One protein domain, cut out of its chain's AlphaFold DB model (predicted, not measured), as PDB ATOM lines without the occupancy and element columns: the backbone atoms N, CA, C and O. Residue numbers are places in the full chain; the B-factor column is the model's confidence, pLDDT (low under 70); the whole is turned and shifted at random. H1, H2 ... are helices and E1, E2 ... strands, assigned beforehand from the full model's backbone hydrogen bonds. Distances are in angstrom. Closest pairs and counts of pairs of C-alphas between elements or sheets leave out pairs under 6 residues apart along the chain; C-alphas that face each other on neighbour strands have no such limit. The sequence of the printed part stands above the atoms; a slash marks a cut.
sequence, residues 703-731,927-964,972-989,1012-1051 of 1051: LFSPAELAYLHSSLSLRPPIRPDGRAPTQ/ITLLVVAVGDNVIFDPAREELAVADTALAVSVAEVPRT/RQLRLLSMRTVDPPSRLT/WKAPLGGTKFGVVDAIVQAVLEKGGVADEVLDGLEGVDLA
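AT A GLANCE: This is residues 703 to 731, 927 to 964, 972 to 989 and 1012 to 1051 of the 1051 residues of the protein "Arginyltransferase" of Cordyceps militaris (UniProt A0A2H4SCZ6). A strongly twisted sheet of four strands curls round one helix, H3, and H4 follows H3 over the same face at the other end of the sheet. H1 and the short H2 pack together at the end where E1 ends and E3 begins, and residues 1044 to 1051 stick out from the body. The 125 printed residues hold four named helices and four named strands, in the order H1 E1 E2 H2 E3 E4 H3 H4, of mixed class. The sheet's order is E2 - E1 - E3 - E4, all antiparallel. The whole is compact, with a radius of gyration of the C-alphas of 15.6 A, yet elongated, spanning 52 by 31 by 27 A.

HOW THE PARTS SIT: Begin at H1, residues 706 to 716, which only grazes the sheet with its residues 713 to 716. Next come E1, residues 927 to 934, and E2, residues 937 to 940, a hairpin in which N 932 and O 939 are 2.9 A apart, within hydrogen-bond range. H2, residues 944 to 947, touches H1, the closest C-alphas being those of Leu 712 and Glu 946, 7.1 A apart. E3, residues 952 to 960, is antiparallel to E1, with N 954 and O 931 2.8 A apart. E2, H2 and E3 form a split strand-helix-strand unit, two strands running the same way with E1 between them, and its crossover is right-handed. E4, residues 974 to 982, bends by 56 degrees at residue 977 and is antiparallel to E3, with N 955 and O 980 2.8 A apart. H3, residues 1021 to 1032, and H4, residues 1037 to 1046, are on one face of the sheet, making two layers, helices over strands. The closest C-alphas of E2 and H3 are those of Val 938 and Ile 1027, 6.7 A apart. H3, with residues 1030 to 1032 alone, and H4 touch only at the corner, closest at the C-alphas of Val 1031 and Val 1037, 5.2 A, at a shallow tilt of 27 degrees, the same way. In H1, H3 and H4 every O i to N i+4 pair is within hydrogen-bond range; H2 is too short for one.

IN THESE COORDINATES: Find C-alpha 706 at (-19.556, -25.432, -49.936), where H1 sets out for 15.4 A. E1 runs 23.1 A, E3 26.0 A and E4 22.4 A. H3 is 16.5 A long; H4, 14.6 A, ends at C-alpha 1046, (-51.369, 0.360, -39.972).

THE WHOLE: The C-alphas of Ser 705 and Thr 964 are farthest apart, 54.0 A. Look for three cuts: C-alphas 731 and 927 are 16.1 A apart, 964 and 972 12.0 A, 989 and 1012 11.7 A. Residues 717 to 731 hold no named element. The pLDDT is under 70 in 16 residues, among them 1012 to 1018.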
ATOM      1  N   LEU A 703     -26.294 -26.598 -42.361       72.06
ATOM      2  CA  LEU A 703     -25.272 -27.503 -42.884       72.06
ATOM      3  C   LEU A 703     -25.293 -27.518 -44.420       72.06
ATOM      4  O   LEU A 703     -25.379 -28.577 -45.036       72.06
ATOM      5  N   PHE A 704     -25.239 -26.329 -45.018       81.31
ATOM      6  CA  PHE A 704     -25.109 -26.138 -46.451       81.31
ATOM      7  C   PHE A 704     -23.743 -26.641 -46.920       81.31
ATOM      8  O   PHE A 704     -22.717 -26.397 -46.273       81.31
ATOM      9  N   SER A 705     -23.705 -27.312 -48.068       83.00
ATOM     10  CA  SER A 705     -22.430 -27.683 -48.678       83.00
ATOM     11  C   SER A 705     -21.666 -26.441 -49.170       83.00
ATOM     12  O   SER A 705     -22.266 -25.407 -49.483       83.00
ATOM     13  N   PRO A 706     -20.329 -26.516 -49.327       81.38
ATOM     14  CA  PRO A 706     -19.556 -25.432 -49.936       81.38
ATOM     15  C   PRO A 706     -20.009 -25.062 -51.359       81.38
ATOM     16  O   PRO A 706     -19.734 -23.949 -51.802       81.38
ATOM     17  N   ALA A 707     -20.699 -25.972 -52.061       82.69
ATOM     18  CA  ALA A 707     -21.288 -25.721 -53.374       82.69
ATOM     19  C   ALA A 707     -22.613 -24.944 -53.275       82.69
ATOM     20  O   ALA A 707     -22.806 -23.994 -54.029       82.69
ATOM     21  N   GLU A 708     -23.485 -25.277 -52.316       86.75
ATOM     22  CA  GLU A 708     -24.696 -24.492 -52.023       86.75
ATOM     23  C   GLU A 708     -24.343 -23.069 -51.585       86.75
ATOM     24  O   GLU A 708     -24.900 -22.115 -52.118       86.75
ATOM     25  N   LEU A 709     -23.367 -22.904 -50.686       86.50
ATOM     26  CA  LEU A 709     -22.911 -21.581 -50.246       86.50
ATOM     27  C   LEU A 709     -22.306 -20.768 -51.406       86.50
ATOM     28  O   LEU A 709     -22.585 -19.577 -51.535       86.50
ATOM     29  N   ALA A 710     -21.531 -21.406 -52.292       85.50
ATOM     30  CA  ALA A 710     -21.005 -20.752 -53.490       85.50
ATOM     31  C   ALA A 710     -22.121 -20.348 -54.471       85.50
ATOM     32  O   ALA A 710     -22.063 -19.258 -55.044       85.50
ATOM     33  N   TYR A 711     -23.141 -21.193 -54.651       89.75
ATOM     34  CA  TYR A 711     -24.301 -20.918 -55.501       89.75
ATOM     35  C   TYR A 711     -25.161 -19.776 -54.945       89.75
ATOM     36  O   TYR A 711     -25.399 -18.801 -55.655       89.75
ATOM     37  N   LEU A 712     -25.551 -19.852 -53.667       90.44
ATOM     38  CA  LEU A 712     -26.331 -18.827 -52.967       90.44
ATOM     39  C   LEU A 712     -25.626 -17.468 -53.020       90.44
ATOM     40  O   LEU A 712     -26.218 -16.493 -53.479       90.44
ATOM     41  N   HIS A 713     -24.343 -17.404 -52.650       89.69
ATOM     42  CA  HIS A 713     -23.583 -16.156 -52.729       89.69
ATOM     43  C   HIS A 713     -23.518 -15.613 -54.163       89.69
ATOM     44  O   HIS A 713     -23.702 -14.416 -54.378       89.69
ATOM     45  N   SER A 714     -23.277 -16.476 -55.156       89.19
ATOM     46  CA  SER A 714     -23.216 -16.055 -56.563       89.19
ATOM     47  C   SER A 714     -24.559 -15.507 -57.052       89.19
ATOM     48  O   SER A 714     -24.579 -14.453 -57.678       89.19
ATOM     49  N   SER A 715     -25.672 -16.165 -56.708       92.38
ATOM     50  CA  SER A 715     -27.044 -15.746 -57.038       92.38
ATOM     51  C   SER A 715     -27.392 -14.378 -56.436       92.38
ATOM     52  O   SER A 715     -27.912 -13.497 -57.123       92.38
ATOM     53  N   LEU A 716     -27.024 -14.163 -55.169       91.19
ATOM     54  CA  LEU A 716     -27.223 -12.900 -54.451       91.19
ATOM     55  C   LEU A 716     -26.203 -11.808 -54.836       91.19
ATOM     56  O   LEU A 716     -26.417 -10.639 -54.527       91.19
ATOM     57  N   SER A 717     -25.122 -12.159 -55.545       90.19
ATOM     58  CA  SER A 717     -24.136 -11.218 -56.111       90.19
ATOM     59  C   SER A 717     -24.495 -10.711 -57.516       90.19
ATOM     60  O   SER A 717     -23.836  -9.801 -58.023       90.19
ATOM     61  N   LEU A 718     -25.508 -11.291 -58.172       89.94
ATOM     62  CA  LEU A 718     -25.976 -10.840 -59.489       89.94
ATOM     63  C   LEU A 718     -26.570  -9.425 -59.424       89.94
ATOM     64  O   LEU A 718     -26.904  -8.919 -58.355       89.94
ATOM     65  N   ARG A 719     -26.719  -8.766 -60.577       86.56
ATOM     66  CA  ARG A 719     -27.433  -7.485 -60.694       86.56
ATOM     67  C   ARG A 719     -28.510  -7.605 -61.785       86.56
ATOM     68  O   ARG A 719     -28.136  -7.654 -62.956       86.56
ATOM     69  N   PRO A 720     -29.812  -7.647 -61.437       86.25
ATOM     70  CA  PRO A 720     -30.363  -7.699 -60.075       86.25
ATOM     71  C   PRO A 720     -29.986  -9.002 -59.334       86.25
ATOM     72  O   PRO A 720     -29.736 -10.014 -59.992       86.25
ATOM     73  N   PRO A 721     -29.939  -8.998 -57.989       91.62
ATOM     74  CA  PRO A 721     -29.713 -10.209 -57.203       91.62
ATOM     75  C   PRO A 721     -30.931 -11.134 -57.276       91.62
ATOM     76  O   PRO A 721     -32.071 -10.670 -57.272       91.62
ATOM     77  N   ILE A 722     -30.694 -12.446 -57.309       92.00
ATOM     78  CA  ILE A 722     -31.754 -13.459 -57.378       92.00
ATOM     79  C   ILE A 722     -31.847 -14.170 -56.024       92.00
ATOM     80  O   ILE A 722     -30.968 -14.965 -55.675       92.00
ATOM     81  N   ARG A 723     -32.907 -13.863 -55.264       93.00
ATOM     82  CA  ARG A 723     -33.221 -14.481 -53.964       93.00
ATOM     83  C   ARG A 723     -33.700 -15.931 -54.150       93.00
ATOM     84  O   ARG A 723     -34.389 -16.202 -55.135       93.00
ATOM     85  N   PRO A 724     -33.388 -16.864 -53.229       89.50
ATOM     86  CA  PRO A 724     -33.755 -18.279 -53.366       89.50
ATOM     87  C   PRO A 724     -35.272 -18.534 -53.309       89.50
ATOM     88  O   PRO A 724     -35.735 -19.557 -53.802       89.50
ATOM     89  N   ASP A 725     -36.039 -17.604 -52.737       87.44
ATOM     90  CA  ASP A 725     -37.505 -17.619 -52.663       87.44
ATOM     91  C   ASP A 725     -38.187 -16.765 -53.755       87.44
ATOM     92  O   ASP A 725     -39.413 -16.675 -53.801       87.44
ATOM     93  N   GLY A 726     -37.407 -16.136 -54.643       88.06
ATOM     94  CA  GLY A 726     -37.907 -15.287 -55.726       88.06
ATOM     95  C   GLY A 726     -38.419 -13.900 -55.309       88.06
ATOM     96  O   GLY A 726     -38.933 -13.185 -56.170       88.06
ATOM     97  N   ARG A 727     -38.287 -13.490 -54.037       91.31
ATOM     98  CA  ARG A 727     -38.673 -12.137 -53.590       91.31
ATOM     99  C   ARG A 727     -37.813 -11.038 -54.224       91.31
ATOM    100  O   ARG A 727     -36.661 -11.252 -54.605       91.31
ATOM    101  N   ALA A 728     -38.343  -9.816 -54.248       91.06
ATOM    102  CA  ALA A 728     -37.545  -8.619 -54.513       91.06
ATOM    103  C   ALA A 728     -36.587  -8.297 -53.332       91.06
ATOM    104  O   ALA A 728     -36.811  -8.760 -52.207       91.06
ATOM    105  N   PRO A 729     -35.528  -7.485 -53.533       90.38
ATOM    106  CA  PRO A 729     -34.533  -7.207 -52.488       90.38
ATOM    107  C   PRO A 729     -35.085  -6.435 -51.282       90.38
ATOM    108  O   PRO A 729     -34.593  -6.615 -50.175       90.38
ATOM    109  N   THR A 730     -36.113  -5.609 -51.479       90.06
ATOM    110  CA  THR A 730     -36.811  -4.852 -50.421       90.06
ATOM    111  C   THR A 730     -37.980  -5.614 -49.790       90.06
ATOM    112  O   THR A 730     -38.496  -5.199 -48.760       90.06
ATOM    113  N   GLN A 731     -38.406  -6.732 -50.385       90.06
ATOM    114  CA  GLN A 731     -39.662  -7.398 -50.047       90.06
ATOM    115  C   GLN A 731     -39.529  -8.322 -48.828       90.06
ATOM    116  O   GLN A 731     -38.691  -9.225 -48.792       90.06
ATOM    117  N   ILE A 927     -39.158   0.735 -34.880       92.25
ATOM    118  CA  ILE A 927     -38.966  -0.585 -35.494       92.25
ATOM    119  C   ILE A 927     -37.485  -0.826 -35.803       92.25
ATOM    120  O   ILE A 927     -36.767   0.095 -36.190       92.25
ATOM    121  N   THR A 928     -37.021  -2.068 -35.665       92.81
ATOM    122  CA  THR A 928     -35.648  -2.486 -35.982       92.81
ATOM    123  C   THR A 928     -35.657  -3.462 -37.154       92.81
ATOM    124  O   THR A 928     -36.010  -4.633 -37.014       92.81
ATOM    125  N   LEU A 929     -35.238  -2.975 -38.320       92.38
ATOM    126  CA  LEU A 929     -35.112  -3.764 -39.542       92.38
ATOM    127  C   LEU A 929     -33.779  -4.522 -39.554       92.38
ATOM    128  O   LEU A 929     -32.757  -3.995 -39.113       92.38
ATOM    129  N   LEU A 930     -33.766  -5.742 -40.097       91.94
ATOM    130  CA  LEU A 930     -32.532  -6.475 -40.394       91.94
ATOM    131  C   LEU A 930     -32.242  -6.405 -41.892       91.94
ATOM    132  O   LEU A 930     -33.083  -6.768 -42.718       91.94
ATOM    133  N   VAL A 931     -31.028  -5.974 -42.214       92.25
ATOM    134  CA  VAL A 931     -30.534  -5.770 -43.574       92.25
ATOM    135  C   VAL A 931     -29.239  -6.555 -43.749       92.25
ATOM    136  O   VAL A 931     -28.383  -6.541 -42.861       92.25
ATOM    137  N   VAL A 932     -29.063  -7.229 -44.882       91.62
ATOM    138  CA  VAL A 932     -27.787  -7.858 -45.255       91.62
ATOM    139  C   VAL A 932     -27.218  -7.243 -46.524       91.62
ATOM    140  O   VAL A 932     -27.953  -6.771 -47.391       91.62
ATOM    141  N   ALA A 933     -25.892  -7.279 -46.626       90.38
ATOM    142  CA  ALA A 933     -25.172  -6.955 -47.847       90.38
ATOM    143  C   ALA A 933     -24.492  -8.205 -48.419       90.38
ATOM    144  O   ALA A 933     -23.898  -8.984 -47.667       90.38
ATOM    145  N   VAL A 934     -24.545  -8.358 -49.744       89.31
ATOM    146  CA  VAL A 934     -23.781  -9.351 -50.517       89.31
ATOM    147  C   VAL A 934     -23.123  -8.625 -51.693       89.31
ATOM    148  O   VAL A 934     -23.805  -8.106 -52.580       89.31
ATOM    149  N   GLY A 935     -21.795  -8.526 -51.684       84.94
ATOM    150  CA  GLY A 935     -21.015  -7.737 -52.636       84.94
ATOM    151  C   GLY A 935     -21.289  -6.230 -52.534       84.94
ATOM    152  O   GLY A 935     -20.674  -5.528 -51.728       84.94
ATOM    153  N   ASP A 936     -22.184  -5.738 -53.392       85.75
ATOM    154  CA  ASP A 936     -22.719  -4.363 -53.380       85.75
ATOM    155  C   ASP A 936     -24.260  -4.334 -53.307       85.75
ATOM    156  O   ASP A 936     -24.857  -3.260 -53.337       85.75
ATOM    157  N   ASN A 937     -24.914  -5.497 -53.255       90.31
ATOM    158  CA  ASN A 937     -26.367  -5.607 -53.200       90.31
ATOM    159  C   ASN A 937     -26.852  -5.538 -51.751       90.31
ATOM    160  O   ASN A 937     -26.244  -6.131 -50.859       90.31
ATOM    161  N   VAL A 938     -27.977  -4.854 -51.542       92.12
ATOM    162  CA  VAL A 938     -28.655  -4.700 -50.249       92.12
ATOM    163  C   VAL A 938     -29.943  -5.521 -50.264       92.12
ATOM    164  O   VAL A 938     -30.702  -5.444 -51.229       92.12
ATOM    165  N   ILE A 939     -30.183  -6.307 -49.211       92.12
ATOM    166  CA  ILE A 939     -31.356  -7.181 -49.083       92.12
ATOM    167  C   ILE A 939     -31.981  -7.008 -47.696       92.12
ATOM    168  O   ILE A 939     -31.291  -7.061 -46.676       92.12
ATOM    169  N   PHE A 940     -33.299  -6.832 -47.670       92.44
ATOM    170  CA  PHE A 940     -34.123  -6.685 -46.477       92.44
ATOM    171  C   PHE A 940     -34.841  -7.994 -46.135       92.44
ATOM    172  O   PHE A 940     -35.184  -8.783 -47.021       92.44
ATOM    173  N   ASP A 941     -35.061  -8.216 -44.837       90.38
ATOM    174  CA  ASP A 941     -35.665  -9.441 -44.297       90.38
ATOM    175  C   ASP A 941     -34.986 -10.726 -44.824       90.38
ATOM    176  O   ASP A 941     -35.572 -11.477 -45.618       90.38
ATOM    177  N   PRO A 942     -33.715 -10.964 -44.445       90.38
ATOM    178  CA  PRO A 942     -32.942 -12.088 -44.952       90.38
ATOM    179  C   PRO A 942     -33.512 -13.429 -44.479       90.38
ATOM    180  O   PRO A 942     -33.696 -13.666 -43.280       90.38
ATOM    181  N   ALA A 943     -33.705 -14.345 -45.425       87.81
ATOM    182  CA  ALA A 943     -33.931 -15.751 -45.129       87.81
ATOM    183  C   ALA A 943     -32.671 -16.392 -44.508       87.81
ATOM    184  O   ALA A 943     -31.565 -15.840 -44.539       87.81
ATOM    185  N   ARG A 944     -32.831 -17.592 -43.943       85.50
ATOM    186  CA  ARG A 944     -31.756 -18.356 -43.286       85.50
ATOM    187  C   ARG A 944     -30.587 -18.645 -44.237       85.50
ATOM    188  O   ARG A 944     -29.424 -18.572 -43.845       85.50
ATOM    189  N   GLU A 945     -30.926 -18.927 -45.487       87.06
ATOM    190  CA  GLU A 945     -30.053 -19.238 -46.618       87.06
ATOM    191  C   GLU A 945     -29.203 -18.019 -47.000       87.06
ATOM    192  O   GLU A 945     -27.999 -18.129 -47.219       87.06
ATOM    193  N   GLU A 946     -29.822 -16.838 -47.021       89.44
ATOM    194  CA  GLU A 946     -29.196 -15.567 -47.395       89.44
ATOM    195  C   GLU A 946     -28.261 -15.069 -46.285       89.44
ATOM    196  O   GLU A 946     -27.124 -14.667 -46.539       89.44
ATOM    197  N   LEU A 947     -28.700 -15.176 -45.027       88.31
ATOM    198  CA  LEU A 947     -27.899 -14.818 -43.857       88.31
ATOM    199  C   LEU A 947     -26.638 -15.697 -43.725       88.31
ATOM    200  O   LEU A 947     -25.608 -15.226 -43.242       88.31
ATOM    201  N   ALA A 948     -26.683 -16.952 -44.190       86.00
ATOM    202  CA  ALA A 948     -25.537 -17.866 -44.183       86.00
ATOM    203  C   ALA A 948     -24.410 -17.481 -45.167       86.00
ATOM    204  O   ALA A 948     -23.277 -17.931 -44.985       86.00
ATOM    205  N   VAL A 949     -24.689 -16.632 -46.165       87.19
ATOM    206  CA  VAL A 949     -23.706 -16.141 -47.154       87.19
ATOM    207  C   VAL A 949     -23.475 -14.623 -47.118       87.19
ATOM    208  O   VAL A 949     -22.615 -14.131 -47.840       87.19
ATOM    209  N   ALA A 950     -24.193 -13.883 -46.270       87.94
ATOM    210  CA  ALA A 950     -24.084 -12.429 -46.142       87.94
ATOM    211  C   ALA A 950     -22.660 -11.945 -45.795       87.94
ATOM    212  O   ALA A 950     -22.054 -12.425 -44.836       87.94
ATOM    213  N   ASP A 951     -22.151 -10.922 -46.488       86.00
ATOM    214  CA  ASP A 951     -20.876 -10.270 -46.148       86.00
ATOM    215  C   ASP A 951     -20.980  -9.467 -44.848       86.00
ATOM    216  O   ASP A 951     -20.037  -9.388 -44.055       86.00
ATOM    217  N   THR A 952     -22.133  -8.833 -44.638       86.62
ATOM    218  CA  THR A 952     -22.477  -8.004 -43.476       86.62
ATOM    219  C   THR A 952     -23.950  -8.215 -43.144       86.62
ATOM    220  O   THR A 952     -24.766  -8.267 -44.062       86.62
ATOM    221  N   ALA A 953     -24.295  -8.256 -41.856       89.19
ATOM    222  CA  ALA A 953     -25.658  -8.047 -41.376       89.19
ATOM    223  C   ALA A 953     -25.705  -6.790 -40.487       89.19
ATOM    224  O   ALA A 953     -24.855  -6.613 -39.611       89.19
ATOM    225  N   LEU A 954     -26.679  -5.910 -40.717       90.31
ATOM    226  CA  LEU A 954     -26.927  -4.695 -39.939       90.31
ATOM    227  C   LEU A 954     -28.360  -4.715 -39.400       90.31
ATOM    228  O   LEU A 954     -29.310  -4.905 -40.155       90.31
ATOM    229  N   ALA A 955     -28.512  -4.473 -38.102       91.88
ATOM    230  CA  ALA A 955     -29.782  -4.092 -37.501       91.88
ATOM    231  C   ALA A 955     -29.895  -2.561 -37.523       91.88
ATOM    232  O   ALA A 955     -28.976  -1.874 -37.070       91.88
ATOM    233  N   VAL A 956     -30.997  -2.036 -38.058       92.81
ATOM    234  CA  VAL A 956     -31.222  -0.606 -38.312       92.81
ATOM    235  C   VAL A 956     -32.527  -0.187 -37.632       92.81
ATOM    236  O   VAL A 956     -33.598  -0.642 -38.029       92.81
ATOM    237  N   SER A 957     -32.439   0.645 -36.595       92.62
ATOM    238  CA  SER A 957     -33.583   1.073 -35.778       92.62
ATOM    239  C   SER A 957     -34.086   2.450 -36.201       92.62
ATOM    240  O   SER A 957     -33.299   3.397 -36.277       92.62
ATOM    241  N   VAL A 958     -35.389   2.571 -36.453       91.44
ATOM    242  CA  VAL A 958     -36.034   3.749 -37.049       91.44
ATOM    243  C   VAL A 958     -37.277   4.144 -36.250       91.44
ATOM    244  O   VAL A 958     -38.052   3.273 -35.855       91.44
ATOM    245  N   ALA A 959     -37.496   5.448 -36.064       88.25
ATOM    246  CA  ALA A 959     -38.732   6.018 -35.518       88.25
ATOM    247  C   ALA A 959     -39.305   7.133 -36.406       88.25
ATOM    248  O   ALA A 959     -38.613   7.686 -37.264       88.25
ATOM    249  N   GLU A 960     -40.571   7.478 -36.162       85.12
ATOM    250  CA  GLU A 960     -41.244   8.647 -36.731       85.12
ATOM    251  C   GLU A 960     -41.099   9.861 -35.801       85.12
ATOM    252  O   GLU A 960     -41.443   9.797 -34.621       85.12
ATOM    253  N   VAL A 961     -40.622  10.983 -36.348       77.81
ATOM    254  CA  VAL A 961     -40.398  12.238 -35.615       77.81
ATOM    255  C   VAL A 961     -41.636  13.141 -35.710       77.81
ATOM    256  O   VAL A 961     -42.151  13.346 -36.816       77.81
ATOM    257  N   PRO A 962     -42.108  13.748 -34.603       66.75
ATOM    258  CA  PRO A 962     -43.218  14.693 -34.652       66.75
ATOM    259  C   PRO A 962     -42.850  15.941 -35.470       66.75
ATOM    260  O   PRO A 962     -41.819  16.582 -35.265       66.75
ATOM    261  N   ARG A 963     -43.725  16.299 -36.413       61.72
ATOM    262  CA  ARG A 963     -43.512  17.400 -37.363       61.72
ATOM    263  C   ARG A 963     -43.540  18.770 -36.680       61.72
ATOM    264  O   ARG A 963     -44.573  19.170 -36.146       61.72
ATOM    265  N   THR A 964     -42.465  19.544 -36.823       52.09
ATOM    266  CA  THR A 964     -42.523  21.006 -36.664       52.09
ATOM    267  C   THR A 964     -43.303  21.631 -37.830       52.09
ATOM    268  O   THR A 964     -43.342  21.098 -38.940       52.09
ATOM    269  N   ARG A 972     -44.765  10.590 -43.725       73.12
ATOM    270  CA  ARG A 972     -44.063  10.554 -42.427       73.12
ATOM    271  C   ARG A 972     -42.691  11.237 -42.511       73.12
ATOM    272  O   ARG A 972     -42.233  11.605 -43.595       73.12
ATOM    273  N   GLN A 973     -42.055  11.452 -41.362       82.25
ATOM    274  CA  GLN A 973     -40.657  11.877 -41.284       82.25
ATOM    275  C   GLN A 973     -39.898  10.898 -40.394       82.25
ATOM    276  O   GLN A 973     -40.077  10.891 -39.178       82.25
ATOM    277  N   LEU A 974     -39.069  10.063 -41.016       86.25
ATOM    278  CA  LEU A 974     -38.348   8.996 -40.333       86.25
ATOM    279  C   LEU A 974     -36.951   9.446 -39.889       86.25
ATOM    280  O   LEU A 974     -36.306  10.274 -40.537       86.25
ATOM    281  N   ARG A 975     -36.478   8.877 -38.780       88.00
ATOM    282  CA  ARG A 975     -35.160   9.124 -38.187       88.00
ATOM    283  C   ARG A 975     -34.481   7.804 -37.848       88.00
ATOM    284  O   ARG A 975     -35.070   6.951 -37.190       88.00
ATOM    285  N   LEU A 976     -33.216   7.677 -38.245       89.19
ATOM    286  CA  LEU A 976     -32.326   6.619 -37.771       89.19
ATOM    287  C   LEU A 976     -31.953   6.876 -36.304       89.19
ATOM    288  O   LEU A 976     -31.404   7.931 -35.985       89.19
ATOM    289  N   LEU A 977     -32.231   5.904 -35.437       86.75
ATOM    290  CA  LEU A 977     -31.901   5.949 -34.009       86.75
ATOM    291  C   LEU A 977     -30.563   5.274 -33.723       86.75
ATOM    292  O   LEU A 977     -29.667   5.860 -33.120       86.75
ATOM    293  N   SER A 978     -30.426   4.027 -34.171       87.75
ATOM    294  CA  SER A 978     -29.243   3.206 -33.944       87.75
ATOM    295  C   SER A 978     -29.015   2.249 -35.110       87.75
ATOM    296  O   SER A 978     -29.951   1.808 -35.778       87.75
ATOM    297  N   MET A 979     -27.748   1.931 -35.363       88.12
ATOM    298  CA  MET A 979     -27.338   0.958 -36.370       88.12
ATOM    299  C   MET A 979     -26.257   0.064 -35.768       88.12
ATOM    300  O   MET A 979     -25.242   0.557 -35.274       88.12
ATOM    301  N   ARG A 980     -26.485  -1.249 -35.774       85.44
ATOM    302  CA  ARG A 980     -25.640  -2.238 -35.093       85.44
ATOM    303  C   ARG A 980     -25.245  -3.358 -36.044       85.44
ATOM    304  O   ARG A 980     -26.097  -3.949 -36.700       85.44
ATOM    305  N   THR A 981     -23.957  -3.683 -36.087       84.25
ATOM    306  CA  THR A 981     -23.461  -4.875 -36.786       84.25
ATOM    307  C   THR A 981     -23.891  -6.135 -36.045       84.25
ATOM    308  O   THR A 981     -23.569  -6.297 -34.868       84.25
ATOM    309  N   VAL A 982     -24.571  -7.035 -36.748       82.88
ATOM    310  CA  VAL A 982     -24.822  -8.414 -36.317       82.88
ATOM    311  C   VAL A 982     -23.786  -9.297 -37.015       82.88
ATOM    312  O   VAL A 982     -23.498  -9.077 -38.189       82.88
ATOM    313  N   ASP A 983     -23.214 -10.285 -36.328       77.06
ATOM    314  CA  ASP A 983     -22.292 -11.245 -36.954       77.06
ATOM    315  C   ASP A 983     -23.081 -12.309 -37.752       77.06
ATOM    316  O   ASP A 983     -23.732 -13.160 -37.136       77.06
ATOM    317  N   PRO A 984     -23.054 -12.311 -39.103       76.00
ATOM    318  CA  PRO A 984     -23.676 -13.374 -39.890       76.00
ATOM    319  C   PRO A 984     -22.932 -14.718 -39.728       76.00
ATOM    320  O   PRO A 984     -21.703 -14.732 -39.597       76.00
ATOM    321  N   PRO A 985     -23.632 -15.869 -39.830       72.88
ATOM    322  CA  PRO A 985     -23.016 -17.198 -39.794       72.88
ATOM    323  C   PRO A 985     -21.899 -17.416 -40.825       72.88
ATOM    324  O   PRO A 985     -21.004 -18.217 -40.572       72.88
ATOM    325  N   SER A 986     -21.900 -16.672 -41.937       70.50
ATOM    326  CA  SER A 986     -20.831 -16.660 -42.952       70.50
ATOM    327  C   SER A 986     -19.431 -16.379 -42.379       70.50
ATOM    328  O   SER A 986     -18.437 -16.872 -42.912       70.50
ATOM    329  N   ARG A 987     -19.342 -15.607 -41.284       70.69
ATOM    330  CA  ARG A 987     -18.092 -15.249 -40.589       70.69
ATOM    331  C   ARG A 987     -17.657 -16.293 -39.554       70.69
ATOM    332  O   ARG A 987     -16.516 -16.264 -39.095       70.69
ATOM    333  N   LEU A 988     -18.533 -17.233 -39.193       61.50
ATOM    334  CA  LEU A 988     -18.248 -18.296 -38.230       61.50
ATOM    335  C   LEU A 988     -17.583 -19.482 -38.944       61.50
ATOM    336  O   LEU A 988     -18.262 -20.375 -39.451       61.50
ATOM    337  N   THR A 989     -16.245 -19.516 -38.975       52.62
ATOM    338  CA  THR A 989     -15.487 -20.621 -39.595       52.62
ATOM    339  C   THR A 989     -15.931 -21.988 -39.046       52.62
ATOM    340  O   THR A 989     -15.793 -22.204 -37.835       52.62
ATOM    341  N   TRP A1012     -16.451 -21.683 -52.149       65.12
ATOM    342  CA  TRP A1012     -16.857 -20.658 -51.179       65.12
ATOM    343  C   TRP A1012     -15.761 -20.381 -50.138       65.12
ATOM    344  O   TRP A1012     -15.087 -21.297 -49.659       65.12
ATOM    345  N   LYS A1013     -15.598 -19.108 -49.763       65.81
ATOM    346  CA  LYS A1013     -14.693 -18.656 -48.701       65.81
ATOM    347  C   LYS A1013     -15.415 -17.636 -47.830       65.81
ATOM    348  O   LYS A1013     -16.023 -16.715 -48.359       65.81
ATOM    349  N   ALA A1014     -15.293 -17.784 -46.512       65.00
ATOM    350  CA  ALA A1014     -15.827 -16.822 -45.554       65.00
ATOM    351  C   ALA A1014     -15.257 -15.405 -45.807       65.00
ATOM    352  O   ALA A1014     -14.046 -15.278 -46.031       65.00
ATOM    353  N   PRO A1015     -16.086 -14.349 -45.758       65.62
ATOM    354  CA  PRO A1015     -15.652 -12.988 -46.049       65.62
ATOM    355  C   PRO A1015     -14.743 -12.421 -44.948       65.62
ATOM    356  O   PRO A1015     -15.043 -12.490 -43.756       65.62
ATOM    357  N   LEU A1016     -13.619 -11.827 -45.359       60.47
ATOM    358  CA  LEU A1016     -12.593 -11.270 -44.471       60.47
ATOM    359  C   LEU A1016     -12.545  -9.739 -44.593       60.47
ATOM    360  O   LEU A1016     -11.789  -9.203 -45.401       60.47
ATOM    361  N   GLY A1017     -13.331  -9.023 -43.783       63.88
ATOM    362  CA  GLY A1017     -13.286  -7.558 -43.753       63.88
ATOM    363  C   GLY A1017     -14.429  -6.866 -43.005       63.88
ATOM    364  O   GLY A1017     -15.309  -7.499 -42.415       63.88
ATOM    365  N   GLY A1018     -14.400  -5.533 -43.038       66.56
ATOM    366  CA  GLY A1018     -15.530  -4.670 -42.678       66.56
ATOM    367  C   GLY A1018     -16.323  -4.242 -43.916       66.56
ATOM    368  O   GLY A1018     -15.862  -4.398 -45.047       66.56
ATOM    369  N   THR A1019     -17.517  -3.704 -43.700       77.44
ATOM    370  CA  THR A1019     -18.419  -3.218 -44.755       77.44
ATOM    371  C   THR A1019     -17.841  -1.983 -45.457       77.44
ATOM    372  O   THR A1019     -17.215  -1.135 -44.821       77.44
ATOM    373  N   LYS A1020     -18.066  -1.845 -46.770       83.38
ATOM    374  CA  LYS A1020     -17.715  -0.625 -47.517       83.38
ATOM    375  C   LYS A1020     -18.619   0.526 -47.057       83.38
ATOM    376  O   LYS A1020     -19.833   0.345 -47.023       83.38
ATOM    377  N   PHE A1021     -18.069   1.719 -46.807       83.19
ATOM    378  CA  PHE A1021     -18.874   2.887 -46.403       83.19
ATOM    379  C   PHE A1021     -20.025   3.195 -47.374       83.19
ATOM    380  O   PHE A1021     -21.143   3.391 -46.922       83.19
ATOM    381  N   GLY A1022     -19.799   3.131 -48.692       85.50
ATOM    382  CA  GLY A1022     -20.858   3.360 -49.689       85.50
ATOM    383  C   GLY A1022     -21.991   2.321 -49.690       85.50
ATOM    384  O   GLY A1022     -23.080   2.616 -50.163       85.50
ATOM    385  N   VAL A1023     -21.773   1.120 -49.136       85.31
ATOM    386  CA  VAL A1023     -22.849   0.129 -48.932       85.31
ATOM    387  C   VAL A1023     -23.656   0.471 -47.678       85.31
ATOM    388  O   VAL A1023     -24.872   0.326 -47.680       85.31
ATOM    389  N   VAL A1024     -23.008   0.978 -46.623       87.44
ATOM    390  CA  VAL A1024     -23.702   1.487 -45.426       87.44
ATOM    391  C   VAL A1024     -24.547   2.719 -45.771       87.44
ATOM    392  O   VAL A1024     -25.696   2.803 -45.351       87.44
ATOM    393  N   ASP A1025     -24.010   3.627 -46.586       87.19
ATOM    394  CA  ASP A1025     -24.706   4.816 -47.093       87.19
ATOM    395  C   ASP A1025     -25.951   4.431 -47.916       87.19
ATOM    396  O   ASP A1025     -27.056   4.882 -47.624       87.19
ATOM    397  N   ALA A1026     -25.811   3.478 -48.847       87.12
ATOM    398  CA  ALA A1026     -26.934   2.933 -49.614       87.12
ATOM    399  C   ALA A1026     -28.002   2.242 -48.739       87.12
ATOM    400  O   ALA A1026     -29.191   2.343 -49.039       87.12
ATOM    401  N   ILE A1027     -27.609   1.571 -47.646       88.88
ATOM    402  CA  ILE A1027     -28.552   0.992 -46.671       88.88
ATOM    403  C   ILE A1027     -29.327   2.097 -45.945       88.88
ATOM    404  O   ILE A1027     -30.550   2.019 -45.853       88.88
ATOM    405  N   VAL A1028     -28.641   3.137 -45.457       88.69
ATOM    406  CA  VAL A1028     -29.284   4.264 -44.761       88.69
ATOM    407  C   VAL A1028     -30.217   5.028 -45.704       88.69
ATOM    408  O   VAL A1028     -31.335   5.352 -45.302       88.69
ATOM    409  N   GLN A1029     -29.819   5.245 -46.963       88.50
ATOM    410  CA  GLN A1029     -30.691   5.846 -47.972       88.50
ATOM    411  C   GLN A1029     -31.933   4.978 -48.229       88.50
ATOM    412  O   GLN A1029     -33.043   5.477 -48.095       88.50
ATOM    413  N   ALA A1030     -31.783   3.683 -48.525       87.56
ATOM    414  CA  ALA A1030     -32.923   2.806 -48.831       87.56
ATOM    415  C   ALA A1030     -33.919   2.645 -47.658       87.56
ATOM    416  O   ALA A1030     -35.092   2.337 -47.875       87.56
ATOM    417  N   VAL A1031     -33.458   2.859 -46.421       88.75
ATOM    418  CA  VAL A1031     -34.286   2.862 -45.207       88.75
ATOM    419  C   VAL A1031     -35.011   4.196 -44.986       88.75
ATOM    420  O   VAL A1031     -36.178   4.175 -44.604       88.75
ATOM    421  N   LEU A1032     -34.336   5.337 -45.181       87.69
ATOM    422  CA  LEU A1032     -34.854   6.673 -44.834       87.69
ATOM    423  C   LEU A1032     -35.427   7.472 -46.016       87.69
ATOM    424  O   LEU A1032     -36.000   8.543 -45.804       87.69
ATOM    425  N   GLU A1033     -35.253   7.008 -47.254       86.38
ATOM    426  CA  GLU A1033     -35.878   7.624 -48.422       86.38
ATOM    427  C   GLU A1033     -37.409   7.565 -48.299       86.38
ATOM    428  O   GLU A1033     -37.981   6.638 -47.725       86.38
ATOM    429  N   LYS A1034     -38.094   8.601 -48.789       76.12
ATOM    430  CA  LYS A1034     -39.531   8.771 -48.573       76.12
ATOM    431  C   LYS A1034     -40.329   7.802 -49.449       76.12
ATOM    432  O   LYS A1034     -40.283   7.919 -50.672       76.12
ATOM    433  N   GLY A1035     -41.125   6.930 -48.832       76.00
ATOM    434  CA  GLY A1035     -41.684   5.756 -49.510       76.00
ATOM    435  C   GLY A1035     -40.642   4.655 -49.748       76.00
ATOM    436  O   GLY A1035     -40.837   3.810 -50.613       76.00
ATOM    437  N   GLY A1036     -39.520   4.701 -49.024       83.69
ATOM    438  CA  GLY A1036     -38.564   3.610 -48.896       83.69
ATOM    439  C   GLY A1036     -39.011   2.584 -47.853       83.69
ATOM    440  O   GLY A1036     -40.119   2.632 -47.318       83.69
ATOM    441  N   VAL A1037     -38.120   1.647 -47.539       87.31
ATOM    442  CA  VAL A1037     -38.504   0.370 -46.914       87.31
ATOM    443  C   VAL A1037     -39.121   0.526 -45.516       87.31
ATOM    444  O   VAL A1037     -40.007  -0.241 -45.143       87.31
ATOM    445  N   ALA A1038     -38.703   1.522 -44.729       86.75
ATOM    446  CA  ALA A1038     -39.294   1.750 -43.410       86.75
ATOM    447  C   ALA A1038     -40.684   2.417 -43.471       86.75
ATOM    448  O   ALA A1038     -41.502   2.154 -42.592       86.75
ATOM    449  N   ASP A1039     -40.984   3.216 -44.504       86.62
ATOM    450  CA  ASP A1039     -42.343   3.726 -44.743       86.62
ATOM    451  C   ASP A1039     -43.279   2.569 -45.144       86.62
ATOM    452  O   ASP A1039     -44.354   2.443 -44.563       86.62
ATOM    453  N   GLU A1040     -42.847   1.678 -46.053       87.06
ATOM    454  CA  GLU A1040     -43.631   0.503 -46.487       87.06
ATOM    455  C   GLU A1040     -43.982  -0.437 -45.317       87.06
ATOM    456  O   GLU A1040     -45.115  -0.905 -45.204       87.06
ATOM    457  N   VAL A1041     -43.029  -0.701 -44.412       87.69
ATOM    458  CA  VAL A1041     -43.265  -1.543 -43.225       87.69
ATOM    459  C   VAL A1041     -44.230  -0.872 -42.240       87.69
ATOM    460  O   VAL A1041     -45.091  -1.550 -41.680       87.69
ATOM    461  N   LEU A1042     -44.135   0.448 -42.040       86.69
ATOM    462  CA  LEU A1042     -45.055   1.186 -41.164       86.69
ATOM    463  C   LEU A1042     -46.467   1.313 -41.763       86.69
ATOM    464  O   LEU A1042     -47.434   1.238 -41.008       86.69
ATOM    465  N   ASP A1043     -46.600   1.440 -43.088       84.25
ATOM    466  CA  ASP A1043     -47.888   1.360 -43.795       84.25
ATOM    467  C   ASP A1043     -48.519  -0.036 -43.646       84.25
ATOM    468  O   ASP A1043     -49.713  -0.155 -43.377       84.25
ATOM    469  N   GLY A1044     -47.719  -1.104 -43.749       82.56
ATOM    470  CA  GLY A1044     -48.186  -2.476 -43.532       82.56
ATOM    471  C   GLY A1044     -48.697  -2.733 -42.107       82.56
ATOM    472  O   GLY A1044     -49.672  -3.461 -41.927       82.56
ATOM    473  N   LEU A1045     -48.079  -2.109 -41.099       83.88
ATOM    474  CA  LEU A1045     -48.491  -2.221 -39.693       83.88
ATOM    475  C   LEU A1045     -49.757  -1.410 -39.358       83.88
ATOM    476  O   LEU A1045     -50.468  -1.783 -38.429       83.88
ATOM    477  N   GLU A1046     -50.082  -0.352 -40.112       77.12
ATOM    478  CA  GLU A1046     -51.369   0.360 -39.972       77.12
ATOM    479  C   GLU A1046     -52.575  -0.494 -40.385       77.12
ATOM    480  O   GLU A1046     -53.684  -0.247 -39.917       77.12
ATOM    481  N   GLY A1047     -52.372  -1.502 -41.239       69.81
ATOM    482  CA  GLY A1047     -53.417  -2.430 -41.680       69.81
ATOM    483  C   GLY A1047     -53.791  -3.520 -40.667       69.81
ATOM    484  O   GLY A1047     -54.584  -4.395 -41.005       69.81
ATOM    485  N   VAL A1048     -53.210  -3.512 -39.462       77.44
ATOM    486  CA  VAL A1048     -53.493  -4.492 -38.401       77.44
ATOM    487  C   VAL A1048     -54.572  -3.943 -37.468       77.44
ATOM    488  O   VAL A1048     -54.348  -2.947 -36.779       77.44
ATOM    489  N   ASP A1049     -55.722  -4.617 -37.397       67.56
ATOM    490  CA  ASP A1049     -56.797  -4.252 -36.468       67.56
ATOM    491  C   ASP A1049     -56.306  -4.302 -35.006       67.56
ATOM    492  O   ASP A1049     -55.869  -5.340 -34.491       67.56
ATOM    493  N   LEU A1050     -56.373  -3.153 -34.326       66.81
ATOM    494  CA  LEU A1050     -55.953  -2.998 -32.934       66.81
ATOM    495  C   LEU A1050     -57.150  -3.165 -31.985       66.81
ATOM    496  O   LEU A1050     -58.056  -2.326 -31.979       66.81
ATOM    497  N   ALA A1051     -57.109  -4.207 -31.151       52.12
ATOM    498  CA  ALA A1051     -58.165  -4.570 -30.197       52.12
ATOM    499  C   ALA A1051     -58.501  -3.484 -29.153       52.12
ATOM    500  O   ALA A1051     -57.643  -2.629 -28.812       52.12
TER     501      ALA A1051